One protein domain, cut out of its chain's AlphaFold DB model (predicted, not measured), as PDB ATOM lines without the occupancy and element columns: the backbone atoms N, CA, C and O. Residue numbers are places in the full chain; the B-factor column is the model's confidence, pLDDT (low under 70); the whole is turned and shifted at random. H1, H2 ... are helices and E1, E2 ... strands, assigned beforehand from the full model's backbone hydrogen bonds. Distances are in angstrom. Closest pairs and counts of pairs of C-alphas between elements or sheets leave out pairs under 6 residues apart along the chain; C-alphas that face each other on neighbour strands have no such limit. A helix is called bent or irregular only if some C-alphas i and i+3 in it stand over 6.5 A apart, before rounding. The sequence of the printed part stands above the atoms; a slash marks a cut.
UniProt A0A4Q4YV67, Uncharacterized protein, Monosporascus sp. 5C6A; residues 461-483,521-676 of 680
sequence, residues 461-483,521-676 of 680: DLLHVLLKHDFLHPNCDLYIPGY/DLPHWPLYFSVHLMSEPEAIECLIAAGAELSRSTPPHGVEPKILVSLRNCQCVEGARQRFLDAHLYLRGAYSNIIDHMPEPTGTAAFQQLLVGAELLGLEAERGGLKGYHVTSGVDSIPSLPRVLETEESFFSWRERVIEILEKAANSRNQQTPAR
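Overview. This is residues 461 to 483 and 521 to 676 of the 680 residues of an uncharacterized protein of Monosporascus sp. 5C6A (UniProt A0A4Q4YV67). Two long helices, H5 and H7, make the arms of a V whose tip is where both begin, at residues 573 and 648. H2 and H3 sit between the arms as a helical hairpin, with H4 packed on H7 and H1 packed on H3; at the far end of H5, H6 and the hairpin of strands E1 and E2 pack on it, and residues 670 to 676 of H7 stick out. The printed part has 179 residues, with seven named helices and two named strands in the order H1 H2 H3 H4 H5 H6 E1 E2 H7; the sheet, E1 - E2, is antiparallel and the class is mostly helix. It is compact, with a radius of gyration of the C-alphas of 18.1 A and spans of 58 by 42 by 31 A.

Along the chain. H1, residues 461 to 468, begins with C-alpha 461 at (-24.652, -6.381, 15.509). H2 is residues 525 to 532, H3 is 537 to 546, and H4 is 562 to 569. H5, residues 573 to 597, measures 36.0 A from first to last C-alpha and begins at (-32.268, 12.537, -1.190). H6 is residues 605 to 616, 16.6 A long; E1 is 619 to 623 and E2 is 629 to 633. H7, residues 648 to 676, measures 43.2 A and ends with C-alpha 676 at (5.654, -4.903, 2.382); it is irregular, but only just: C-alphas 671 and 674 are 6.8 A apart.

Arrangement. H1 touches H3, the hub, at a shallow tilt of 9 degrees, the closest C-alphas being those of His 464 and Cys 542, 6.1 A apart. H2 and H3 form a helical hairpin, closest at Ser 530 and Ile 540, 6.5 A between C-alphas. H3 touches residues 654 to 665 of H7, closest at the C-alphas of Pro 537 and Val 658, 5.8 A. H4 touches H7 with the C-alphas of Leu 564 and Ile 659 closest, 6.5 A. H2 touches H5, closest at the C-alphas of His 532 and Phe 580, 5.5 A. H5 and H6 form a helical hairpin, closest at the C-alphas of Tyr 591 and Ala 614, 5.9 A. The closest C-alphas of H5 and E2, those of Asp 596 and His 630, are 5.6 A apart. In the hairpin E1 and E2, N 632 and O 620 are within hydrogen-bond range at 2.8 A. H5 and H7 are close but not clearly touching, with the C-alphas of Val 573 and Glu 648 5.5 A apart. Every O i to N i+4 pair is within hydrogen-bond range in H1 to H6, and 22 of 25 in H7.

Size, cuts and confidence. The two C-alphas farthest apart, those of Gly 625 and Ala 675, are 59.4 A apart. Residues 484 to 520 are not printed, and C-alphas 483 and 521 are 13.9 A apart across the cut. The links H3 to H4 and E2 to H7 are long. The mean pLDDT of the printed part is 78.3; 45 residues are under 70, among them 469 to 483 and 551 to 560.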
ATOM      1  N   ASP A 461     -25.090  -5.431  14.468       72.00
ATOM      2  CA  ASP A 461     -24.652  -6.381  15.509       72.00
ATOM      3  C   ASP A 461     -24.509  -7.808  14.951       72.00
ATOM      4  O   ASP A 461     -23.648  -8.570  15.389       72.00
ATOM      5  N   LEU A 462     -25.335  -8.161  13.959       69.94
ATOM      6  CA  LEU A 462     -25.349  -9.481  13.343       69.94
ATOM      7  C   LEU A 462     -24.137  -9.636  12.435       69.94
ATOM      8  O   LEU A 462     -23.411 -10.615  12.556       69.94
ATOM      9  N   LEU A 463     -23.880  -8.635  11.586       73.31
ATOM     10  CA  LEU A 463     -22.675  -8.564  10.766       73.31
ATOM     11  C   LEU A 463     -21.421  -8.633  11.636       73.31
ATOM     12  O   LEU A 463     -20.519  -9.404  11.330       73.31
ATOM     13  N   HIS A 464     -21.377  -7.915  12.760       74.75
ATOM     14  CA  HIS A 464     -20.239  -7.960  13.672       74.75
ATOM     15  C   HIS A 464     -20.030  -9.358  14.272       74.75
ATOM     16  O   HIS A 464     -18.903  -9.846  14.298       74.75
ATOM     17  N   VAL A 465     -21.095 -10.035  14.723       67.69
ATOM     18  CA  VAL A 465     -21.008 -11.426  15.207       67.69
ATOM     19  C   VAL A 465     -20.539 -12.357  14.086       67.69
ATOM     20  O   VAL A 465     -19.601 -13.129  14.273       67.69
ATOM     21  N   LEU A 466     -21.138 -12.261  12.904       71.19
ATOM     22  CA  LEU A 466     -20.824 -13.135  11.783       71.19
ATOM     23  C   LEU A 466     -19.376 -12.959  11.286       71.19
ATOM     24  O   LEU A 466     -18.680 -13.950  11.067       71.19
ATOM     25  N   LEU A 467     -18.898 -11.719  11.177       71.81
ATOM     26  CA  LEU A 467     -17.519 -11.410  10.784       71.81
ATOM     27  C   LEU A 467     -16.523 -11.809  11.884       71.81
ATOM     28  O   LEU A 467     -15.495 -12.404  11.585       71.81
ATOM     29  N   LYS A 468     -16.836 -11.557  13.164       73.81
ATOM     30  CA  LYS A 468     -15.959 -11.891  14.304       73.81
ATOM     31  C   LYS A 468     -15.689 -13.390  14.446       73.81
ATOM     32  O   LYS A 468     -14.647 -13.774  14.971       73.81
ATOM     33  N   HIS A 469     -16.640 -14.231  14.053       63.16
ATOM     34  CA  HIS A 469     -16.543 -15.684  14.203       63.16
ATOM     35  C   HIS A 469     -16.107 -16.412  12.911       63.16
ATOM     36  O   HIS A 469     -16.131 -17.649  12.862       63.16
ATOM     37  N   ASP A 470     -15.667 -15.655  11.896       63.88
ATOM     38  CA  ASP A 470     -15.299 -16.126  10.553       63.88
ATOM     39  C   ASP A 470     -16.438 -16.867   9.832       63.88
ATOM     40  O   ASP A 470     -16.194 -17.745   9.005       63.88
ATOM     41  N   PHE A 471     -17.697 -16.550  10.148       58.44
ATOM     42  CA  PHE A 471     -18.840 -17.068   9.389       58.44
ATOM     43  C   PHE A 471     -19.006 -16.345   8.046       58.44
ATOM     44  O   PHE A 471     -19.722 -16.822   7.171       58.44
ATOM     45  N   LEU A 472     -18.341 -15.197   7.880       64.38
ATOM     46  CA  LEU A 472     -18.360 -14.379   6.676       64.38
ATOM     47  C   LEU A 472     -16.939 -14.049   6.237       64.38
ATOM     48  O   LEU A 472     -16.180 -13.439   6.987       64.38
ATOM     49  N   HIS A 473     -16.612 -14.378   4.988       66.12
ATOM     50  CA  HIS A 473     -15.466 -13.777   4.323       66.12
ATOM     51  C   HIS A 473     -15.931 -12.474   3.647       66.12
ATOM     52  O   HIS A 473     -16.823 -12.511   2.800       66.12
ATOM     53  N   PRO A 474     -15.363 -11.310   3.978       61.06
ATOM     54  CA  PRO A 474     -15.865 -10.017   3.498       61.06
ATOM     55  C   PRO A 474     -15.560  -9.750   2.021       61.06
ATOM     56  O   PRO A 474     -16.164  -8.870   1.419       61.06
ATOM     57  N   ASN A 475     -14.658 -10.539   1.430       61.72
ATOM     58  CA  ASN A 475     -14.370 -10.538  -0.005       61.72
ATOM     59  C   ASN A 475     -15.027 -11.721  -0.727       61.72
ATOM     60  O   ASN A 475     -14.469 -12.231  -1.692       61.72
ATOM     61  N   CYS A 476     -16.138 -12.238  -0.203       62.56
ATOM     62  CA  CYS A 476     -16.877 -13.286  -0.890       62.56
ATOM     63  C   CYS A 476     -17.587 -12.675  -2.100       62.56
ATOM     64  O   CYS A 476     -18.466 -11.824  -1.939       62.56
ATOM     65  N   ASP A 477     -17.200 -13.103  -3.298       54.88
ATOM     66  CA  ASP A 477     -17.968 -12.809  -4.499       54.88
ATOM     67  C   ASP A 477     -19.308 -13.547  -4.394       54.88
ATOM     68  O   ASP A 477     -19.374 -14.691  -3.934       54.88
ATOM     69  N   LEU A 478     -20.396 -12.878  -4.776       50.22
ATOM     70  CA  LEU A 478     -21.671 -13.544  -5.006       50.22
ATOM     71  C   LEU A 478     -21.429 -14.555  -6.129       50.22
ATOM     72  O   LEU A 478     -21.319 -14.173  -7.292       50.22
ATOM     73  N   TYR A 479     -21.292 -15.834  -5.783       46.66
ATOM     74  CA  TYR A 479     -21.269 -16.886  -6.786       46.66
ATOM     75  C   TYR A 479     -22.665 -16.963  -7.404       46.66
ATOM     76  O   TYR A 479     -23.571 -17.577  -6.843       46.66
ATOM     77  N   ILE A 480     -22.844 -16.279  -8.534       46.44
ATOM     78  CA  ILE A 480     -24.000 -16.442  -9.411       46.44
ATOM     79  C   ILE A 480     -23.680 -17.664 -10.285       46.44
ATOM     80  O   ILE A 480     -22.720 -17.607 -11.063       46.44
ATOM     81  N   PRO A 481     -24.412 -18.789 -10.151       37.38
ATOM     82  CA  PRO A 481     -24.181 -19.969 -10.977       37.38
ATOM     83  C   PRO A 481     -24.239 -19.591 -12.466       37.38
ATOM     84  O   PRO A 481     -25.258 -19.091 -12.931       37.38
ATOM     85  N   GLY A 482     -23.128 -19.775 -13.189       39.97
ATOM     86  CA  GLY A 482     -22.981 -19.404 -14.607       39.97
ATOM     87  C   GLY A 482     -21.820 -18.449 -14.917       39.97
ATOM     88  O   GLY A 482     -21.380 -18.396 -16.059       39.97
ATOM     89  N   TYR A 483     -21.258 -17.760 -13.919       36.53
ATOM     90  CA  TYR A 483     -20.081 -16.895 -14.088       36.53
ATOM     91  C   TYR A 483     -18.856 -17.499 -13.390       36.53
ATOM     92  O   TYR A 483     -18.578 -17.232 -12.223       36.53
ATOM     93  N   ASP A 521     -16.160  -4.642 -14.151       53.41
ATOM     94  CA  ASP A 521     -15.478  -3.799 -13.172       53.41
ATOM     95  C   ASP A 521     -16.392  -3.365 -12.006       53.41
ATOM     96  O   ASP A 521     -16.152  -2.315 -11.380       53.41
ATOM     97  N   LEU A 522     -17.468  -4.111 -11.716       49.81
ATOM     98  CA  LEU A 522     -18.327  -3.808 -10.574       49.81
ATOM     99  C   LEU A 522     -17.533  -3.963  -9.257       49.81
ATOM    100  O   LEU A 522     -16.923  -5.005  -9.004       49.81
ATOM    101  N   PRO A 523     -17.499  -2.925  -8.401       53.97
ATOM    102  CA  PRO A 523     -16.796  -2.970  -7.121       53.97
ATOM    103  C   PRO A 523     -17.405  -4.027  -6.185       53.97
ATOM    104  O   PRO A 523     -18.588  -4.330  -6.298       53.97
ATOM    105  N   HIS A 524     -16.604  -4.562  -5.250       64.00
ATOM    106  CA  HIS A 524     -16.985  -5.669  -4.356       64.00
ATOM    107  C   HIS A 524     -18.436  -5.582  -3.873       64.00
ATOM    108  O   HIS A 524     -18.817  -4.652  -3.153       64.00
ATOM    109  N   TRP A 525     -19.211  -6.595  -4.259       73.38
ATOM    110  CA  TRP A 525     -20.656  -6.669  -4.077       73.38
ATOM    111  C   TRP A 525     -21.133  -6.382  -2.647       73.38
ATOM    112  O   TRP A 525     -22.071  -5.601  -2.504       73.38
ATOM    113  N   PRO A 526     -20.495  -6.901  -1.577       82.12
ATOM    114  CA  PRO A 526     -20.986  -6.689  -0.217       82.12
ATOM    115  C   PRO A 526     -20.938  -5.220   0.208       82.12
ATOM    116  O   PRO A 526     -21.937  -4.654   0.643       82.12
ATOM    117  N   LEU A 527     -19.784  -4.574   0.025       84.56
ATOM    118  CA  LEU A 527     -19.591  -3.175   0.396       84.56
ATOM    119  C   LEU A 527     -20.397  -2.245  -0.518       84.56
ATOM    120  O   LEU A 527     -20.993  -1.279  -0.045       84.56
ATOM    121  N   TYR A 528     -20.451  -2.554  -1.817       85.00
ATOM    122  CA  TYR A 528     -21.243  -1.796  -2.779       85.00
ATOM    123  C   TYR A 528     -22.732  -1.824  -2.428       85.00
ATOM    124  O   TYR A 528     -23.356  -0.762  -2.355       85.00
ATOM    125  N   PHE A 529     -23.290  -3.006  -2.158       83.94
ATOM    126  CA  PHE A 529     -24.689  -3.135  -1.771       83.94
ATOM    127  C   PHE A 529     -24.969  -2.540  -0.402       83.94
ATOM    128  O   PHE A 529     -25.966  -1.847  -0.279       83.94
ATOM    129  N   SER A 530     -24.100  -2.699   0.600       85.81
ATOM    130  CA  SER A 530     -24.305  -2.031   1.893       85.81
ATOM    131  C   SER A 530     -24.379  -0.509   1.760       85.81
ATOM    132  O   SER A 530     -25.168   0.138   2.444       85.81
ATOM    133  N   VAL A 531     -23.606   0.079   0.847       86.50
ATOM    134  CA  VAL A 531     -23.692   1.514   0.560       86.50
ATOM    135  C   VAL A 531     -24.983   1.862  -0.189       86.50
ATOM    136  O   VAL A 531     -25.679   2.793   0.203       86.50
ATOM    137  N   HIS A 532     -25.340   1.129  -1.247       85.19
ATOM    138  CA  HIS A 532     -26.505   1.475  -2.078       85.19
ATOM    139  C   HIS A 532     -27.849   1.110  -1.433       85.19
ATOM    140  O   HIS A 532     -28.845   1.779  -1.687       85.19
ATOM    141  N   LEU A 533     -27.868   0.122  -0.538       86.12
ATOM    142  CA  LEU A 533     -29.003  -0.209   0.327       86.12
ATOM    143  C   LEU A 533     -29.081   0.692   1.568       86.12
ATOM    144  O   LEU A 533     -29.968   0.511   2.399       86.12
ATOM    145  N   MET A 534     -28.183   1.675   1.688       86.25
ATOM    146  CA  MET A 534     -28.154   2.651   2.778       86.25
ATOM    147  C   MET A 534     -28.042   1.998   4.168       86.25
ATOM    148  O   MET A 534     -28.702   2.419   5.121       86.25
ATOM    149  N   SER A 535     -27.207   0.956   4.293       82.06
ATOM    150  CA  SER A 535     -26.945   0.278   5.566       82.06
ATOM    151  C   SER A 535     -26.394   1.242   6.624       82.06
ATOM    152  O   SER A 535     -25.808   2.282   6.312       82.06
ATOM    153  N   GLU A 536     -26.552   0.884   7.901       87.06
ATOM    154  CA  GLU A 536     -25.978   1.650   9.012       87.06
ATOM    155  C   GLU A 536     -24.451   1.836   8.807       87.06
ATOM    156  O   GLU A 536     -23.768   0.881   8.423       87.06
ATOM    157  N   PRO A 537     -23.879   3.037   9.042       90.25
ATOM    158  CA  PRO A 537     -22.446   3.291   8.841       90.25
ATOM    159  C   PRO A 537     -21.544   2.305   9.592       90.25
ATOM    160  O   PRO A 537     -20.484   1.923   9.106       90.25
ATOM    161  N   GLU A 538     -21.986   1.847  10.758       89.94
ATOM    162  CA  GLU A 538     -21.306   0.847  11.570       89.94
ATOM    163  C   GLU A 538     -21.217  -0.520  10.869       89.94
ATOM    164  O   GLU A 538     -20.206  -1.209  10.999       89.94
ATOM    165  N   ALA A 539     -22.229  -0.914  10.087       84.25
ATOM    166  CA  ALA A 539     -22.191  -2.136   9.283       84.25
ATOM    167  C   ALA A 539     -21.139  -2.035   8.167       84.25
ATOM    168  O   ALA A 539     -20.388  -2.982   7.929       84.25
ATOM    169  N   ILE A 540     -21.042  -0.863   7.530       88.31
ATOM    170  CA  ILE A 540     -20.029  -0.556   6.510       88.31
ATOM    171  C   ILE A 540     -18.624  -0.591   7.133       88.31
ATOM    172  O   ILE A 540     -17.720  -1.220   6.583       88.31
ATOM    173  N   GLU A 541     -18.445   0.020   8.309       90.12
ATOM    174  CA  GLU A 541     -17.181  -0.021   9.054       90.12
ATOM    175  C   GLU A 541     -16.803  -1.458   9.452       90.12
ATOM    176  O   GLU A 541     -15.643  -1.840   9.302       90.12
ATOM    177  N   CYS A 542     -17.770  -2.283   9.873       85.62
ATOM    178  CA  CYS A 542     -17.542  -3.698  10.179       85.62
ATOM    179  C   CYS A 542     -17.060  -4.484   8.952       85.62
ATOM    180  O   CYS A 542     -16.093  -5.239   9.057       85.62
ATOM    181  N   LEU A 543     -17.693  -4.298   7.788       85.38
ATOM    182  CA  LEU A 543     -17.283  -4.961   6.545       85.38
ATOM    183  C   LEU A 543     -15.851  -4.580   6.159       85.38
ATOM    184  O   LEU A 543     -15.035  -5.453   5.862       85.38
ATOM    185  N   ILE A 544     -15.519  -3.289   6.228       88.56
ATOM    186  CA  ILE A 544     -14.166  -2.789   5.958       88.56
ATOM    187  C   ILE A 544     -13.160  -3.362   6.959       88.56
ATOM    188  O   ILE A 544     -12.094  -3.822   6.553       88.56
ATOM    189  N   ALA A 545     -13.489  -3.365   8.254       86.94
ATOM    190  CA  ALA A 545     -12.621  -3.886   9.309       86.94
ATOM    191  C   ALA A 545     -12.347  -5.387   9.146       86.94
ATOM    192  O   ALA A 545     -11.248  -5.847   9.450       86.94
ATOM    193  N   ALA A 546     -13.317  -6.135   8.622       83.00
ATOM    194  CA  ALA A 546     -13.133  -7.538   8.289       83.00
ATOM    195  C   ALA A 546     -12.256  -7.738   7.036       83.00
ATOM    196  O   ALA A 546     -11.730  -8.828   6.817       83.00
ATOM    197  N   GLY A 547     -12.064  -6.699   6.222       85.50
ATOM    198  CA  GLY A 547     -11.214  -6.724   5.036       85.50
ATOM    199  C   GLY A 547     -11.966  -6.610   3.714       85.50
ATOM    200  O   GLY A 547     -11.382  -6.966   2.691       85.50
ATOM    201  N   ALA A 548     -13.221  -6.138   3.712       84.00
ATOM    202  CA  ALA A 548     -13.938  -5.817   2.480       84.00
ATOM    203  C   ALA A 548     -13.158  -4.753   1.704       84.00
ATOM    204  O   ALA A 548     -12.891  -3.653   2.194       84.00
ATOM    205  N   GLU A 549     -12.758  -5.096   0.488       81.81
ATOM    206  CA  GLU A 549     -11.974  -4.202  -0.350       81.81
ATOM    207  C   GLU A 549     -12.872  -3.119  -0.990       81.81
ATOM    208  O   GLU A 549     -13.985  -3.373  -1.438       81.81
ATOM    209  N   LEU A 550     -12.370  -1.883  -1.094       76.06
ATOM    210  CA  LEU A 550     -13.034  -0.732  -1.746       76.06
ATOM    211  C   LEU A 550     -13.044  -0.783  -3.295       76.06
ATOM    212  O   LEU A 550     -13.409   0.185  -3.952       76.06
ATOM    213  N   SER A 551     -12.720  -1.952  -3.841       64.00
ATOM    214  CA  SER A 551     -12.501  -2.333  -5.240       64.00
ATOM    215  C   SER A 551     -11.093  -2.206  -5.793       64.00
ATOM    216  O   SER A 551     -10.344  -1.262  -5.548       64.00
ATOM    217  N   ARG A 552     -10.770  -3.267  -6.540       56.72
ATOM    218  CA  ARG A 552      -9.611  -3.497  -7.390       56.72
ATOM    219  C   ARG A 552      -9.838  -2.812  -8.737       56.72
ATOM    220  O   ARG A 552     -10.092  -3.488  -9.725       56.72
ATOM    221  N   SER A 553      -9.741  -1.490  -8.816       43.91
ATOM    222  CA  SER A 553      -9.316  -0.929 -10.097       43.91
ATOM    223  C   SER A 553      -7.817  -1.179 -10.203       43.91
ATOM    224  O   SER A 553      -7.021  -0.785  -9.348       43.91
ATOM    225  N   THR A 554      -7.443  -1.939 -11.225       42.41
ATOM    226  CA  THR A 554      -6.066  -2.044 -11.698       42.41
ATOM    227  C   THR A 554      -5.387  -0.670 -11.676       42.41
ATOM    228  O   THR A 554      -6.034   0.323 -12.018       42.41
ATOM    229  N   PRO A 555      -4.103  -0.597 -11.277       39.22
ATOM    230  CA  PRO A 555      -3.358   0.656 -11.236       39.22
ATOM    231  C   PRO A 555      -3.504   1.411 -12.570       39.22
ATOM    232  O   PRO A 555      -3.474   0.784 -13.629       39.22
ATOM    233  N   PRO A 556      -3.659   2.744 -12.511       50.03
ATOM    234  CA  PRO A 556      -2.701   3.581 -11.804       50.03
ATOM    235  C   PRO A 556      -3.270   4.307 -10.580       50.03
ATOM    236  O   PRO A 556      -4.457   4.601 -10.464       50.03
ATOM    237  N   HIS A 557      -2.362   4.592  -9.648       48.00
ATOM    238  CA  HIS A 557      -2.587   5.390  -8.448       48.00
ATOM    239  C   HIS A 557      -3.345   6.693  -8.756       48.00
ATOM    240  O   HIS A 557      -2.912   7.469  -9.602       48.00
ATOM    241  N   GLY A 558      -4.438   6.948  -8.029       52.84
ATOM    242  CA  GLY A 558      -5.111   8.253  -8.014       52.84
ATOM    243  C   GLY A 558      -6.591   8.261  -8.397       52.84
ATOM    244  O   GLY A 558      -7.225   9.300  -8.246       52.84
ATOM    245  N   VAL A 559      -7.165   7.142  -8.851       54.56
ATOM    246  CA  VAL A 559      -8.609   7.081  -9.130       54.56
ATOM    247  C   VAL A 559      -9.368   6.844  -7.827       54.56
ATOM    248  O   VAL A 559      -9.158   5.844  -7.142       54.56
ATOM    249  N   GLU A 560     -10.230   7.794  -7.476       66.56
ATOM    250  CA  GLU A 560     -11.156   7.673  -6.356       66.56
ATOM    251  C   GLU A 560     -12.022   6.407  -6.523       66.56
ATOM    252  O   GLU A 560     -12.531   6.169  -7.622       66.56
ATOM    253  N   PRO A 561     -12.201   5.578  -5.473       78.75
ATOM    254  CA  PRO A 561     -13.060   4.399  -5.543       78.75
ATOM    255  C   PRO A 561     -14.427   4.731  -6.152       78.75
ATOM    256  O   PRO A 561     -15.071   5.690  -5.721       78.75
ATOM    257  N   LYS A 562     -14.909   3.923  -7.114       81.31
ATOM    258  CA  LYS A 562     -16.212   4.131  -7.789       81.31
ATOM    259  C   LYS A 562     -17.356   4.358  -6.780       81.31
ATOM    260  O   LYS A 562     -18.258   5.148  -7.042       81.31
ATOM    261  N   ILE A 563     -17.295   3.710  -5.611       82.31
ATOM    262  CA  ILE A 563     -18.257   3.874  -4.505       82.31
ATOM    263  C   ILE A 563     -18.246   5.303  -3.940       82.31
ATOM    264  O   ILE A 563     -19.309   5.889  -3.743       82.31
ATOM    265  N   LEU A 564     -17.062   5.874  -3.705       85.25
ATOM    266  CA  LEU A 564     -16.909   7.236  -3.194       85.25
ATOM    267  C   LEU A 564     -17.379   8.270  -4.228       85.25
ATOM    268  O   LEU A 564     -18.177   9.145  -3.889       85.25
ATOM    269  N   VAL A 565     -17.004   8.091  -5.500       86.62
ATOM    270  CA  VAL A 565     -17.490   8.932  -6.610       86.62
ATOM    271  C   VAL A 565     -19.013   8.866  -6.711       86.62
ATOM    272  O   VAL A 565     -19.677   9.899  -6.804       86.62
ATOM    273  N   SER A 566     -19.584   7.657  -6.645       86.19
ATOM    274  CA  SER A 566     -21.034   7.457  -6.628       86.19
ATOM    275  C   SER A 566     -21.662   8.262  -5.488       86.19
ATOM    276  O   SER A 566     -22.517   9.112  -5.753       86.19
ATOM    277  N   LEU A 567     -21.215   8.076  -4.242       87.38
ATOM    278  CA  LEU A 567     -21.758   8.771  -3.071       87.38
ATOM    279  C   LEU A 567     -21.660  10.297  -3.168       87.38
ATOM    280  O   LEU A 567     -22.652  10.978  -2.916       87.38
ATOM    281  N   ARG A 568     -20.510  10.839  -3.583       91.06
ATOM    282  CA  ARG A 568     -20.314  12.292  -3.743       91.06
ATOM    283  C   ARG A 568     -21.209  12.891  -4.825       91.06
ATOM    284  O   ARG A 568     -21.703  14.004  -4.669       91.06
ATOM    285  N   ASN A 569     -21.479  12.133  -5.885       90.25
ATOM    286  CA  ASN A 569     -22.400  12.543  -6.943       90.25
ATOM    287  C   ASN A 569     -23.876  12.480  -6.513       90.25
ATOM    288  O   ASN A 569     -24.745  12.967  -7.233       90.25
ATOM    289  N   CYS A 570     -24.191  11.891  -5.354       90.44
ATOM    290  CA  CYS A 570     -25.542  11.870  -4.807       90.44
ATOM    291  C   CYS A 570     -25.833  13.181  -4.060       90.44
ATOM    292  O   CYS A 570     -25.613  13.301  -2.851       90.44
ATOM    293  N   GLN A 571     -26.281  14.194  -4.806       91.75
ATOM    294  CA  GLN A 571     -26.458  15.560  -4.296       91.75
ATOM    295  C   GLN A 571     -27.796  15.804  -3.584       91.75
ATOM    296  O   GLN A 571     -27.895  16.783  -2.854       91.75
ATOM    297  N   CYS A 572     -28.793  14.935  -3.759       92.94
ATOM    298  CA  CYS A 572     -30.116  15.055  -3.137       92.94
ATOM    299  C   CYS A 572     -30.645  13.697  -2.654       92.94
ATOM    300  O   CYS A 572     -30.166  12.638  -3.081       92.94
ATOM    301  N   VAL A 573     -31.646  13.737  -1.768       91.50
ATOM    302  CA  VAL A 573     -32.268  12.537  -1.190       91.50
ATOM    303  C   VAL A 573     -33.064  11.747  -2.233       91.50
ATOM    304  O   VAL A 573     -33.070  10.522  -2.191       91.50
ATOM    305  N   GLU A 574     -33.663  12.402  -3.229       91.69
ATOM    306  CA  GLU A 574     -34.376  11.748  -4.334       91.69
ATOM    307  C   GLU A 574     -33.433  10.892  -5.180       91.69
ATOM    308  O   GLU A 574     -33.761   9.751  -5.505       91.69
ATOM    309  N   GLY A 575     -32.230  11.396  -5.473       89.88
ATOM    310  CA  GLY A 575     -31.201  10.619  -6.164       89.88
ATOM    311  C   GLY A 575     -30.764   9.394  -5.356       89.88
ATOM    312  O   GLY A 575     -30.533   8.327  -5.922       89.88
ATOM    313  N   ALA A 576     -30.710   9.518  -4.028       86.94
ATOM    314  CA  ALA A 576     -30.386   8.409  -3.134       86.94
ATOM    315  C   ALA A 576     -31.512   7.369  -3.070       86.94
ATOM    316  O   ALA A 576     -31.239   6.172  -3.135       86.94
ATOM    317  N   ARG A 577     -32.772   7.820  -3.006       89.19
ATOM    318  CA  ARG A 577     -33.966   6.964  -3.078       89.19
ATOM    319  C   ARG A 577     -34.015   6.187  -4.384       89.19
ATOM    320  O   ARG A 577     -34.241   4.984  -4.343       89.19
ATOM    321  N   GLN A 578     -33.742   6.838  -5.514       90.00
ATOM    322  CA  GLN A 578     -33.703   6.151  -6.803       90.00
ATOM    323  C   GLN A 578     -32.630   5.060  -6.817       90.00
ATOM    324  O   GLN A 578     -32.922   3.928  -7.167       90.00
ATOM    325  N   ARG A 579     -31.415   5.355  -6.341       86.25
ATOM    326  CA  ARG A 579     -30.338   4.353  -6.280       86.25
ATOM    327  C   ARG A 579     -30.630   3.200  -5.328       86.25
ATOM    328  O   ARG A 579     -30.244   2.072  -5.619       86.25
ATOM    329  N   PHE A 580     -31.290   3.480  -4.206       89.12
ATOM    330  CA  PHE A 580     -31.782   2.448  -3.301       89.12
ATOM    331  C   PHE A 580     -32.768   1.526  -4.023       89.12
ATOM    332  O   PHE A 580     -32.605   0.308  -3.984       89.12
ATOM    333  N   LEU A 581     -33.744   2.100  -4.733       86.00
ATOM    334  CA  LEU A 581     -34.712   1.338  -5.522       86.00
ATOM    335  C   LEU A 581     -34.034   0.547  -6.647       86.00
ATOM    336  O   LEU A 581     -34.335  -0.629  -6.806       86.00
ATOM    337  N   ASP A 582     -33.086   1.140  -7.372       87.00
ATOM    338  CA  ASP A 582     -32.349   0.473  -8.449       87.00
ATOM    339  C   ASP A 582     -31.549  -0.726  -7.918       87.00
ATOM    340  O   ASP A 582     -31.609  -1.817  -8.482       87.00
ATOM    341  N   ALA A 583     -30.835  -0.555  -6.798       85.56
ATOM    342  CA  ALA A 583     -30.091  -1.637  -6.157       85.56
ATOM    343  C   ALA A 583     -31.022  -2.741  -5.640       85.56
ATOM    344  O   ALA A 583     -30.726  -3.927  -5.798       85.56
ATOM    345  N   HIS A 584     -32.160  -2.360  -5.061       86.19
ATOM    346  CA  HIS A 584     -33.161  -3.302  -4.579       86.19
ATOM    347  C   HIS A 584     -33.804  -4.094  -5.727       86.19
ATOM    348  O   HIS A 584     -33.898  -5.316  -5.652       86.19
ATOM    349  N   LEU A 585     -34.207  -3.429  -6.813       86.69
ATOM    350  CA  LEU A 585     -34.770  -4.068  -8.007       86.69
ATOM    351  C   LEU A 585     -33.751  -4.977  -8.697       86.69
ATOM    352  O   LEU A 585     -34.105  -6.079  -9.114       86.69
ATOM    353  N   TYR A 586     -32.484  -4.556  -8.761       87.75
ATOM    354  CA  TYR A 586     -31.398  -5.387  -9.270       87.75
ATOM    355  C   TYR A 586     -31.267  -6.684  -8.465       87.75
ATOM    356  O   TYR A 586     -31.262  -7.776  -9.032       87.75
ATOM    357  N   LEU A 587     -31.207  -6.570  -7.135       86.19
ATOM    358  CA  LEU A 587     -31.117  -7.723  -6.241       86.19
ATOM    359  C   LEU A 587     -32.344  -8.621  -6.359       86.19
ATOM    360  O   LEU A 587     -32.201  -9.836  -6.433       86.19
ATOM    361  N   ARG A 588     -33.536  -8.033  -6.449       88.31
ATOM    362  CA  ARG A 588     -34.790  -8.758  -6.649       88.31
ATOM    363  C   ARG A 588     -34.763  -9.578  -7.943       88.31
ATOM    364  O   ARG A 588     -35.070 -10.766  -7.919       88.31
ATOM    365  N   GLY A 589     -34.318  -8.984  -9.051       88.00
ATOM    366  CA  GLY A 589     -34.141  -9.693 -10.322       88.00
ATOM    367  C   GLY A 589     -33.088 -10.802 -10.242       88.00
ATOM    368  O   GLY A 589     -33.328 -11.913 -10.708       88.00
ATOM    369  N   ALA A 590     -31.948 -10.536  -9.599       86.00
ATOM    370  CA  ALA A 590     -30.890 -11.527  -9.418       86.00
ATOM    371  C   ALA A 590     -31.362 -12.729  -8.582       86.00
ATOM    372  O   ALA A 590     -31.128 -13.869  -8.972       86.00
ATOM    373  N   TYR A 591     -32.061 -12.488  -7.469       86.75
ATOM    374  CA  TYR A 591     -32.597 -13.548  -6.614       86.75
ATOM    375  C   TYR A 591     -33.689 -14.357  -7.309       86.75
ATOM    376  O   TYR A 591     -33.636 -15.581  -7.238       86.75
ATOM    377  N   SER A 592     -34.623 -13.703  -8.013       88.00
ATOM    378  CA  SER A 592     -35.640 -14.403  -8.813       88.00
ATOM    379  C   SER A 592     -34.973 -15.338  -9.815       88.00
ATOM    380  O   SER A 592     -35.201 -16.540  -9.779       88.00
ATOM    381  N   ASN A 593     -34.036 -14.814 -10.612       86.44
ATOM    382  CA  ASN A 593     -33.325 -15.607 -11.609       86.44
ATOM    383  C   ASN A 593     -32.578 -16.791 -10.984       86.44
ATOM    384  O   ASN A 593     -32.633 -17.891 -11.527       86.44
ATOM    385  N   ILE A 594     -31.893 -16.587  -9.854       86.19
ATOM    386  CA  ILE A 594     -31.176 -17.669  -9.171       86.19
ATOM    387  C   ILE A 594     -32.156 -18.737  -8.678       86.19
ATOM    388  O   ILE A 594     -31.891 -19.916  -8.885       86.19
ATOM    389  N   ILE A 595     -33.263 -18.353  -8.040       87.31
ATOM    390  CA  ILE A 595     -34.231 -19.304  -7.477       87.31
ATOM    391  C   ILE A 595     -34.950 -20.073  -8.588       87.31
ATOM    392  O   ILE A 595     -35.020 -21.297  -8.509       87.31
ATOM    393  N   ASP A 596     -35.403 -19.384  -9.637       86.12
ATOM    394  CA  ASP A 596     -36.165 -19.980 -10.741       86.12
ATOM    395  C   ASP A 596     -35.329 -20.984 -11.562       86.12
ATOM    396  O   ASP A 596     -35.871 -21.915 -12.158       86.12
ATOM    397  N   HIS A 597     -33.999 -20.821 -11.593       84.88
ATOM    398  CA  HIS A 597     -33.087 -21.694 -12.346       84.88
ATOM    399  C   HIS A 597     -32.321 -22.684 -11.466       84.88
ATOM    400  O   HIS A 597     -31.580 -23.521 -11.991       84.88
ATOM    401  N   MET A 598     -32.468 -22.613 -10.140       81.38
ATOM    402  CA  MET A 598     -31.799 -23.555  -9.254       81.38
ATOM    403  C   MET A 598     -32.550 -24.898  -9.289       81.38
ATOM    404  O   MET A 598     -33.716 -24.954  -8.894       81.38
ATOM    405  N   PRO A 599     -31.919 -25.995  -9.752       79.94
ATOM    406  CA  PRO A 599     -32.566 -27.305  -9.784       79.94
ATOM    407  C   PRO A 599     -32.944 -27.707  -8.361       79.94
ATOM    408  O   PRO A 599     -32.083 -27.595  -7.493       79.94
ATOM    409  N   GLU A 600     -34.195 -28.149  -8.148       69.12
ATOM    410  CA  GLU A 600     -34.827 -28.364  -6.832       69.12
ATOM    411  C   GLU A 600     -33.829 -28.970  -5.825       69.12
ATOM    412  O   GLU A 600     -33.589 -30.185  -5.827       69.12
ATOM    413  N   PRO A 601     -33.183 -28.143  -4.978       60.50
ATOM    414  CA  PRO A 601     -32.202 -28.654  -4.050       60.50
ATOM    415  C   PRO A 601     -32.998 -29.319  -2.947       60.50
ATOM    416  O   PRO A 601     -33.865 -28.701  -2.327       60.50
ATOM    417  N   THR A 602     -32.702 -30.580  -2.674       56.34
ATOM    418  CA  THR A 602     -33.249 -31.281  -1.517       56.34
ATOM    419  C   THR A 602     -32.719 -30.618  -0.242       56.34
ATOM    420  O   THR A 602     -31.687 -31.000   0.295       56.34
ATOM    421  N   GLY A 603     -33.407 -29.568   0.216       62.72
ATOM    422  CA  GLY A 603     -33.243 -28.962   1.537       62.72
ATOM    423  C   GLY A 603     -31.857 -28.400   1.853       62.72
ATOM    424  O   GLY A 603     -31.489 -28.359   3.025       62.72
ATOM    425  N   THR A 604     -31.067 -27.979   0.862       77.81
ATOM    426  CA  THR A 604     -29.746 -27.413   1.160       77.81
ATOM    427  C   THR A 604     -29.903 -26.079   1.888       77.81
ATOM    428  O   THR A 604     -30.746 -25.246   1.546       77.81
ATOM    429  N   ALA A 605     -29.074 -25.851   2.905       69.12
ATOM    430  CA  ALA A 605     -29.142 -24.625   3.689       69.12
ATOM    431  C   ALA A 605     -28.882 -23.369   2.830       69.12
ATOM    432  O   ALA A 605     -29.477 -22.326   3.075       69.12
ATOM    433  N   ALA A 606     -28.083 -23.493   1.764       73.31
ATOM    434  CA  ALA A 606     -27.877 -22.452   0.756       73.31
ATOM    435  C   ALA A 606     -29.183 -22.031   0.056       73.31
ATOM    436  O   ALA A 606     -29.427 -20.842  -0.135       73.31
ATOM    437  N   PHE A 607     -30.045 -22.992  -0.289       81.50
ATOM    438  CA  PHE A 607     -31.326 -22.696  -0.920       81.50
ATOM    439  C   PHE A 607     -32.271 -21.966   0.034       81.50
ATOM    440  O   PHE A 607     -32.858 -20.952  -0.325       81.50
ATOM    441  N   GLN A 608     -32.340 -22.410   1.289       80.56
ATOM    442  CA  GLN A 608     -33.115 -21.716   2.318       80.56
ATOM    443  C   GLN A 608     -32.629 -20.261   2.510       80.56
ATOM    444  O   GLN A 608     -33.429 -19.370   2.766       80.56
ATOM    445  N   GLN A 609     -31.331 -19.971   2.344       77.62
ATOM    446  CA  GLN A 609     -30.821 -18.593   2.432       77.62
ATOM    447  C   GLN A 609     -31.256 -17.733   1.263       77.62
ATOM    448  O   GLN A 609     -31.549 -16.553   1.451       77.62
ATOM    449  N   LEU A 610     -31.287 -18.321   0.068       82.69
ATOM    450  CA  LEU A 610     -31.806 -17.652  -1.111       82.69
ATOM    451  C   LEU A 610     -33.275 -17.300  -0.921       82.69
ATOM    452  O   LEU A 610     -33.641 -16.159  -1.181       82.69
ATOM    453  N   LEU A 611     -34.078 -18.221  -0.378       84.88
ATOM    454  CA  LEU A 611     -35.479 -17.951  -0.053       84.88
ATOM    455  C   LEU A 611     -35.621 -16.776   0.918       84.88
ATOM    456  O   LEU A 611     -36.449 -15.903   0.701       84.88
ATOM    457  N   VAL A 612     -34.775 -16.691   1.945       81.75
ATOM    458  CA  VAL A 612     -34.875 -15.589   2.912       81.75
ATOM    459  C   VAL A 612     -34.365 -14.272   2.361       81.75
ATOM    460  O   VAL A 612     -34.947 -13.228   2.633       81.75
ATOM    461  N   GLY A 613     -33.277 -14.290   1.593       82.69
ATOM    462  CA  GLY A 613     -32.824 -13.093   0.892       82.69
ATOM    463  C   GLY A 613     -33.888 -12.594  -0.088       82.69
ATOM    464  O   GLY A 613     -34.113 -11.392  -0.168       82.69
ATOM    465  N   ALA A 614     -34.594 -13.508  -0.757       85.50
ATOM    466  CA  ALA A 614     -35.730 -13.184  -1.607       85.50
ATOM    467  C   ALA A 614     -36.881 -12.572  -0.792       85.50
ATOM    468  O   ALA A 614     -37.372 -11.502  -1.144       85.50
ATOM    469  N   GLU A 615     -37.235 -13.162   0.345       84.12
ATOM    470  CA  GLU A 615     -38.284 -12.639   1.220       84.12
ATOM    471  C   GLU A 615     -37.957 -11.234   1.760       84.12
ATOM    472  O   GLU A 615     -38.803 -10.341   1.739       84.12
ATOM    473  N   LEU A 616     -36.698 -10.988   2.145       80.94
ATOM    474  CA  LEU A 616     -36.210  -9.658   2.539       80.94
ATOM    475  C   LEU A 616     -36.289  -8.629   1.398       80.94
ATOM    476  O   LEU A 616     -36.366  -7.432   1.662       80.94
ATOM    477  N   LEU A 617     -36.277  -9.088   0.144       84.31
ATOM    478  CA  LEU A 617     -36.475  -8.279  -1.065       84.31
ATOM    479  C   LEU A 617     -37.959  -8.183  -1.479       84.31
ATOM    480  O   LEU A 617     -38.278  -7.689  -2.570       84.31
ATOM    481  N   GLY A 618     -38.875  -8.667  -0.634       86.44
ATOM    482  CA  GLY A 618     -40.312  -8.693  -0.899       86.44
ATOM    483  C   GLY A 618     -40.714  -9.661  -2.014       86.44
ATOM    484  O   GLY A 618     -41.712  -9.419  -2.693       86.44
ATOM    485  N   LEU A 619     -39.916 -10.701  -2.260       87.81
ATOM    486  CA  LEU A 619     -40.257 -11.797  -3.162       87.81
ATOM    487  C   LEU A 619     -40.972 -12.901  -2.397       87.81
ATOM    488  O   LEU A 619     -40.537 -13.298  -1.317       87.81
ATOM    489  N   GLU A 620     -42.018 -13.443  -3.003       88.88
ATOM    490  CA  GLU A 620     -42.686 -14.637  -2.507       88.88
ATOM    491  C   GLU A 620     -42.195 -15.817  -3.339       88.88
ATOM    492  O   GLU A 620     -42.275 -15.820  -4.565       88.88
ATOM    493  N   ALA A 621     -41.599 -16.803  -2.677       88.00
ATOM    494  CA  ALA A 621     -41.149 -18.021  -3.328       88.00
ATOM    495  C   ALA A 621     -42.159 -19.127  -3.035       88.00
ATOM    496  O   ALA A 621     -42.168 -19.714  -1.950       88.00
ATOM    497  N   GLU A 622     -43.018 -19.414  -4.004       88.88
ATOM    498  CA  GLU A 622     -44.002 -20.480  -3.889       88.88
ATOM    499  C   GLU A 622     -43.414 -21.801  -4.379       88.88
ATOM    500  O   GLU A 622     -42.676 -21.871  -5.367       88.88
ATOM    501  N   ARG A 623     -43.754 -22.893  -3.691       86.25
ATOM    502  CA  ARG A 623     -43.352 -24.230  -4.126       86.25
ATOM    503  C   ARG A 623     -44.218 -24.663  -5.313       86.25
ATOM    504  O   ARG A 623     -45.324 -25.172  -5.138       86.25
ATOM    505  N   GLY A 624     -43.698 -24.483  -6.523       80.31
ATOM    506  CA  GLY A 624     -44.342 -24.828  -7.789       80.31
ATOM    507  C   GLY A 624     -44.308 -26.328  -8.100       80.31
ATOM    508  O   GLY A 624     -43.624 -26.767  -9.024       80.31
ATOM    509  N   GLY A 625     -45.074 -27.139  -7.365       79.69
ATOM    510  CA  GLY A 625     -45.265 -28.569  -7.662       79.69
ATOM    511  C   GLY A 625     -43.956 -29.353  -7.886       79.69
ATOM    512  O   GLY A 625     -42.974 -29.150  -7.185       79.69
ATOM    513  N   LEU A 626     -43.939 -30.259  -8.876       74.56
ATOM    514  CA  LEU A 626     -42.779 -31.102  -9.234       74.56
ATOM    515  C   LEU A 626     -41.640 -30.354  -9.960       74.56
ATOM    516  O   LEU A 626     -40.683 -30.992 -10.395       74.56
ATOM    517  N   LYS A 627     -41.760 -29.039 -10.190       69.44
ATOM    518  CA  LYS A 627     -40.838 -28.269 -11.045       69.44
ATOM    519  C   LYS A 627     -39.957 -27.273 -10.282       69.44
ATOM    520  O   LYS A 627     -39.289 -26.469 -10.922       69.44
ATOM    521  N   GLY A 628     -39.896 -27.365  -8.955       82.19
ATOM    522  CA  GLY A 628     -39.082 -26.480  -8.121       82.19
ATOM    523  C   GLY A 628     -39.867 -25.298  -7.556       82.19
ATOM    524  O   GLY A 628     -41.091 -25.344  -7.438       82.19
ATOM    525  N   TYR A 629     -39.154 -24.253  -7.143       85.12
ATOM    526  CA  TYR A 629     -39.757 -23.031  -6.616       85.12
ATOM    527  C   TYR A 629     -39.955 -22.036  -7.752       85.12
ATOM    528  O   TYR A 629     -39.100 -21.923  -8.623       85.12
ATOM    529  N   HIS A 630     -41.079 -21.330  -7.731       86.62
ATOM    530  CA  HIS A 630     -41.317 -20.198  -8.612       86.62
ATOM    531  C   HIS A 630     -41.377 -18.954  -7.743       86.62
ATOM    532  O   HIS A 630     -42.145 -18.892  -6.780       86.62
ATOM    533  N   VAL A 631     -40.573 -17.955  -8.083       87.56
ATOM    534  CA  VAL A 631     -40.668 -16.657  -7.430       87.56
ATOM    535  C   VAL A 631     -41.805 -15.875  -8.070       87.56
ATOM    536  O   VAL A 631     -41.756 -15.534  -9.250       87.56
ATOM    537  N   THR A 632     -42.870 -15.619  -7.324       84.62
ATOM    538  CA  THR A 632     -43.887 -14.662  -7.741       84.62
ATOM    539  C   THR A 632     -43.401 -13.282  -7.313       84.62
ATOM    540  O   THR A 632     -42.981 -13.045  -6.175       84.62
ATOM    541  N   SER A 633     -43.390 -12.325  -8.245       71.94
ATOM    542  CA  SER A 633     -43.211 -10.939  -7.838       71.94
ATOM    543  C   SER A 633     -44.444 -10.582  -7.022       71.94
ATOM    544  O   SER A 633     -45.493 -10.372  -7.621       71.94
ATOM    545  N   GLY A 634     -44.335 -10.508  -5.695       70.38
ATOM    546  CA  GLY A 634     -45.340  -9.840  -4.873       70.38
ATOM    547  C   GLY A 634     -45.512  -8.442  -5.459       70.38
ATOM    548  O   GLY A 634     -44.584  -7.633  -5.384       70.38
ATOM    549  N   VAL A 635     -46.598  -8.221  -6.205       51.59
ATOM    550  CA  VAL A 635     -46.689  -7.127  -7.193       51.59
ATOM    551  C   VAL A 635     -46.739  -5.754  -6.508       51.59
ATOM    552  O   VAL A 635     -46.443  -4.746  -7.140       51.59
ATOM    553  N   ASP A 636     -46.964  -5.720  -5.191       60.47
ATOM    554  CA  ASP A 636     -47.274  -4.487  -4.466       60.47
ATOM    555  C   ASP A 636     -46.323  -4.162  -3.295       60.47
ATOM    556  O   ASP A 636     -46.487  -3.139  -2.626       60.47
ATOM    557  N   SER A 637     -45.291  -4.973  -3.039       64.81
ATOM    558  CA  SER A 637     -44.344  -4.744  -1.937       64.81
ATOM    559  C   SER A 637     -43.182  -3.835  -2.356       64.81
ATOM    560  O   SER A 637     -42.043  -4.269  -2.533       64.81
ATOM    561  N   ILE A 638     -43.446  -2.533  -2.507       69.50
ATOM    562  CA  ILE A 638     -42.352  -1.550  -2.547       69.50
ATOM    563  C   ILE A 638     -41.628  -1.626  -1.192       69.50
ATOM    564  O   ILE A 638     -42.287  -1.469  -0.158       69.50
ATOM    565  N   PRO A 639     -40.301  -1.856  -1.153       78.06
ATOM    566  CA  PRO A 639     -39.573  -1.890   0.108       78.06
ATOM    567  C   PRO A 639     -39.758  -0.567   0.845       78.06
ATOM    568  O   PRO A 639     -39.642   0.514   0.259       78.06
ATOM    569  N   SER A 640     -40.020  -0.642   2.149       80.31
ATOM    570  CA  SER A 640     -40.046   0.552   2.986       80.31
ATOM    571  C   SER A 640     -38.704   1.273   2.867       80.31
ATOM    572  O   SER A 640     -37.655   0.660   3.087       80.31
ATOM    573  N   LEU A 641     -38.732   2.565   2.532       84.25
ATOM    574  CA  LEU A 641     -37.514   3.360   2.451       84.25
ATOM    575  C   LEU A 641     -36.799   3.353   3.815       84.25
ATOM    576  O   LEU A 641     -37.445   3.579   4.843       84.25
ATOM    577  N   PRO A 642     -35.474   3.131   3.853       84.06
ATOM    578  CA  PRO A 642     -34.685   3.294   5.063       84.06
ATOM    579  C   PRO A 642     -34.927   4.667   5.700       84.06
ATOM    580  O   PRO A 642     -34.989   5.672   4.994       84.06
ATOM    581  N   ARG A 643     -34.978   4.741   7.040       84.62
ATOM    582  CA  ARG A 643     -35.207   6.008   7.777       84.62
ATOM    583  C   ARG A 643     -34.237   7.129   7.393       84.62
ATOM    584  O   ARG A 643     -34.550   8.312   7.470       84.62
ATOM    585  N   VAL A 644     -33.036   6.753   6.971       86.69
ATOM    586  CA  VAL A 644     -32.006   7.681   6.498       86.69
ATOM    587  C   VAL A 644     -32.372   8.392   5.191       86.69
ATOM    588  O   VAL A 644     -31.786   9.412   4.865       86.69
ATOM    589  N   LEU A 645     -33.367   7.890   4.462       88.81
ATOM    590  CA  LEU A 645     -33.920   8.512   3.265       88.81
ATOM    591  C   LEU A 645     -35.236   9.254   3.539       88.81
ATOM    592  O   LEU A 645     -35.846   9.750   2.592       88.81
ATOM    593  N   GLU A 646     -35.708   9.341   4.789       88.62
ATOM    594  CA  GLU A 646     -36.936  10.078   5.129       88.62
ATOM    595  C   GLU A 646     -36.749  11.594   4.992       88.62
ATOM    596  O   GLU A 646     -37.664  12.278   4.533       88.62
ATOM    597  N   THR A 647     -35.565  12.121   5.332       91.50
ATOM    598  CA  THR A 647     -35.261  13.558   5.285       91.50
ATOM    599  C   THR A 647     -33.910  13.831   4.622       91.50
ATOM    600  O   THR A 647     -33.009  12.995   4.636       91.50
ATOM    601  N   GLU A 648     -33.744  15.026   4.049       91.31
ATOM    602  CA  GLU A 648     -32.452  15.454   3.491       91.31
ATOM    603  C   GLU A 648     -31.355  15.499   4.562       91.31
ATOM    604  O   GLU A 648     -30.234  15.057   4.325       91.31
ATOM    605  N   GLU A 649     -31.677  15.991   5.761       93.00
ATOM    606  CA  GLU A 649     -30.723  16.101   6.868       93.00
ATOM    607  C   GLU A 649     -30.185  14.729   7.298       93.00
ATOM    608  O   GLU A 649     -28.974  14.573   7.486       93.00
ATOM    609  N   SER A 650     -31.061  13.723   7.430       90.19
ATOM    610  CA  SER A 650     -30.635  12.372   7.804       90.19
ATOM    611  C   SER A 650     -29.781  11.741   6.707       90.19
ATOM    612  O   SER A 650     -28.731  11.171   7.021       90.19
ATOM    613  N   PHE A 651     -30.160  11.927   5.440       93.38
ATOM    614  CA  PHE A 651     -29.395  11.449   4.294       93.38
ATOM    615  C   PHE A 651     -27.998  12.073   4.229       93.38
ATOM    616  O   PHE A 651     -27.010  11.345   4.146       93.38
ATOM    617  N   PHE A 652     -27.883  13.402   4.304       92.56
ATOM    618  CA  PHE A 652     -26.582  14.070   4.237       92.56
ATOM    619  C   PHE A 652     -25.692  13.701   5.424       92.56
ATOM    620  O   PHE A 652     -24.515  13.411   5.232       92.56
ATOM    621  N   SER A 653     -26.253  13.632   6.636       93.31
ATOM    622  CA  SER A 653     -25.525  13.183   7.828       93.31
ATOM    623  C   SER A 653     -24.944  11.776   7.651       93.31
ATOM    624  O   SER A 653     -23.769  11.534   7.942       93.31
ATOM    625  N   TRP A 654     -25.738  10.850   7.110       95.00
ATOM    626  CA  TRP A 654     -25.274   9.504   6.790       95.00
ATOM    627  C   TRP A 654     -24.224   9.496   5.682       95.00
ATOM    628  O   TRP A 654     -23.180   8.869   5.849       95.00
ATOM    629  N   ARG A 655     -24.459  10.226   4.587       94.12
ATOM    630  CA  ARG A 655     -23.556  10.293   3.432       94.12
ATOM    631  C   ARG A 655     -22.169  10.763   3.851       94.12
ATOM    632  O   ARG A 655     -21.189  10.104   3.519       94.12
ATOM    633  N   GLU A 656     -22.085  11.864   4.600       94.50
ATOM    634  CA  GLU A 656     -20.806  12.399   5.079       94.50
ATOM    635  C   GLU A 656     -20.088  11.400   5.992       94.50
ATOM    636  O   GLU A 656     -18.885  11.187   5.852       94.50
ATOM    637  N   ARG A 657     -20.828  10.712   6.870       94.62
ATOM    638  CA  ARG A 657     -20.249   9.691   7.749       94.62
ATOM    639  C   ARG A 657     -19.718   8.483   6.974       94.62
ATOM    640  O   ARG A 657     -18.649   7.974   7.300       94.62
ATOM    641  N   VAL A 658     -20.436   8.020   5.952       91.94
ATOM    642  CA  VAL A 658     -19.981   6.909   5.103       91.94
ATOM    643  C   VAL A 658     -18.773   7.321   4.263       91.94
ATOM    644  O   VAL A 658     -17.817   6.554   4.180       91.94
ATOM    645  N   ILE A 659     -18.758   8.535   3.706       93.19
ATOM    646  CA  ILE A 659     -17.588   9.077   3.000       93.19
ATOM    647  C   ILE A 659     -16.367   9.099   3.929       93.19
ATOM    648  O   ILE A 659     -15.323   8.572   3.551       93.19
ATOM    649  N   GLU A 660     -16.506   9.607   5.157       94.75
ATOM    650  CA  GLU A 660     -15.421   9.633   6.149       94.75
ATOM    651  C   GLU A 660     -14.863   8.226   6.425       94.75
ATOM    652  O   GLU A 660     -13.645   8.024   6.438       94.75
ATOM    653  N   ILE A 661     -15.740   7.232   6.606       93.19
ATOM    654  CA  ILE A 661     -15.350   5.833   6.838       93.19
ATOM    655  C   ILE A 661     -14.561   5.278   5.643       93.19
ATOM    656  O   ILE A 661     -13.483   4.703   5.825       93.19
ATOM    657  N   LEU A 662     -15.068   5.463   4.421       90.75
ATOM    658  CA  LEU A 662     -14.441   4.947   3.202       90.75
ATOM    659  C   LEU A 662     -13.103   5.653   2.909       90.75
ATOM    660  O   LEU A 662     -12.134   4.999   2.522       90.75
ATOM    661  N   GLU A 663     -12.999   6.961   3.150       92.06
ATOM    662  CA  GLU A 663     -11.747   7.717   3.020       92.06
ATOM    663  C   GLU A 663     -10.702   7.276   4.047       92.06
ATOM    664  O   GLU A 663      -9.535   7.062   3.706       92.06
ATOM    665  N   LYS A 664     -11.109   7.090   5.308       92.94
ATOM    666  CA  LYS A 664     -10.231   6.574   6.365       92.94
ATOM    667  C   LYS A 664      -9.694   5.188   6.007       92.94
ATOM    668  O   LYS A 664      -8.506   4.927   6.207       92.94
ATOM    669  N   ALA A 665     -10.538   4.328   5.440       89.38
ATOM    670  CA  ALA A 665     -10.162   3.000   4.966       89.38
ATOM    671  C   ALA A 665      -9.204   3.040   3.762       89.38
ATOM    672  O   ALA A 665      -8.223   2.297   3.717       89.38
ATOM    673  N   ALA A 666      -9.443   3.936   2.802       88.12
ATOM    674  CA  ALA A 666      -8.550   4.132   1.663       88.12
ATOM    675  C   ALA A 666      -7.166   4.647   2.106       88.12
ATOM    676  O   ALA A 666      -6.129   4.153   1.656       88.12
ATOM    677  N   ASN A 667      -7.138   5.599   3.042       87.94
ATOM    678  CA  ASN A 667      -5.907   6.201   3.554       87.94
ATOM    679  C   ASN A 667      -5.084   5.237   4.416       87.94
ATOM    680  O   ASN A 667      -3.857   5.194   4.282       87.94
ATOM    681  N   SER A 668      -5.729   4.440   5.274       88.00
ATOM    682  CA  SER A 668      -5.034   3.450   6.107       88.00
ATOM    683  C   SER A 668      -4.324   2.393   5.256       88.00
ATOM    684  O   SER A 668      -3.200   1.999   5.569       88.00
ATOM    685  N   ARG A 669      -4.920   2.003   4.122       80.62
ATOM    686  CA  ARG A 669      -4.322   1.054   3.177       80.62
ATOM    687  C   ARG A 669      -3.062   1.612   2.515       80.62
ATOM    688  O   ARG A 669      -2.046   0.922   2.473       80.62
ATOM    689  N   ASN A 670      -3.089   2.872   2.076       80.06
ATOM    690  CA  ASN A 670      -1.924   3.529   1.467       80.06
ATOM    691  C   ASN A 670      -0.718   3.608   2.420       80.06
ATOM    692  O   ASN A 670       0.424   3.524   1.971       80.06
ATOM    693  N   GLN A 671      -0.957   3.710   3.731       82.75
ATOM    694  CA  GLN A 671       0.105   3.716   4.743       82.75
ATOM    695  C   GLN A 671       0.718   2.326   4.992       82.75
ATOM    696  O   GLN A 671       1.879   2.237   5.388       82.75
ATOM    697  N   GLN A 672      -0.017   1.238   4.736       78.06
ATOM    698  CA  GLN A 672       0.461  -0.134   4.954       78.06
ATOM    699  C   GLN A 672       1.284  -0.695   3.776       78.06
ATOM    700  O   GLN A 672       2.160  -1.538   3.980       78.06
ATOM    701  N   THR A 673       1.054  -0.217   2.549       68.44
ATOM    702  CA  THR A 673       1.724  -0.699   1.325       68.44
ATOM    703  C   THR A 673       3.261  -0.546   1.294       68.44
ATOM    704  O   THR A 673       3.929  -1.509   0.907       68.44
ATOM    705  N   PRO A 674       3.889   0.577   1.714       64.00
ATOM    706  CA  PRO A 674       5.342   0.748   1.574       64.00
ATOM    707  C   PRO A 674       6.182  -0.185   2.464       64.00
ATOM    708  O   PRO A 674       7.352  -0.419   2.163       64.00
ATOM    709  N   ALA A 675       5.610  -0.762   3.526       59.19
ATOM    710  CA  ALA A 675       6.332  -1.671   4.419       59.19
ATOM    711  C   ALA A 675       6.495  -3.094   3.846       59.19
ATOM    712  O   ALA A 675       7.451  -3.783   4.190       59.19
ATOM    713  N   ARG A 676       5.600  -3.541   2.951       55.81
ATOM    714  CA  ARG A 676       5.654  -4.903   2.382       55.81
ATOM    715  C   ARG A 676       6.626  -5.045   1.210       55.81
ATOM    716  O   ARG A 676       7.161  -6.128   1.016       55.81
TER     717      ARG A 676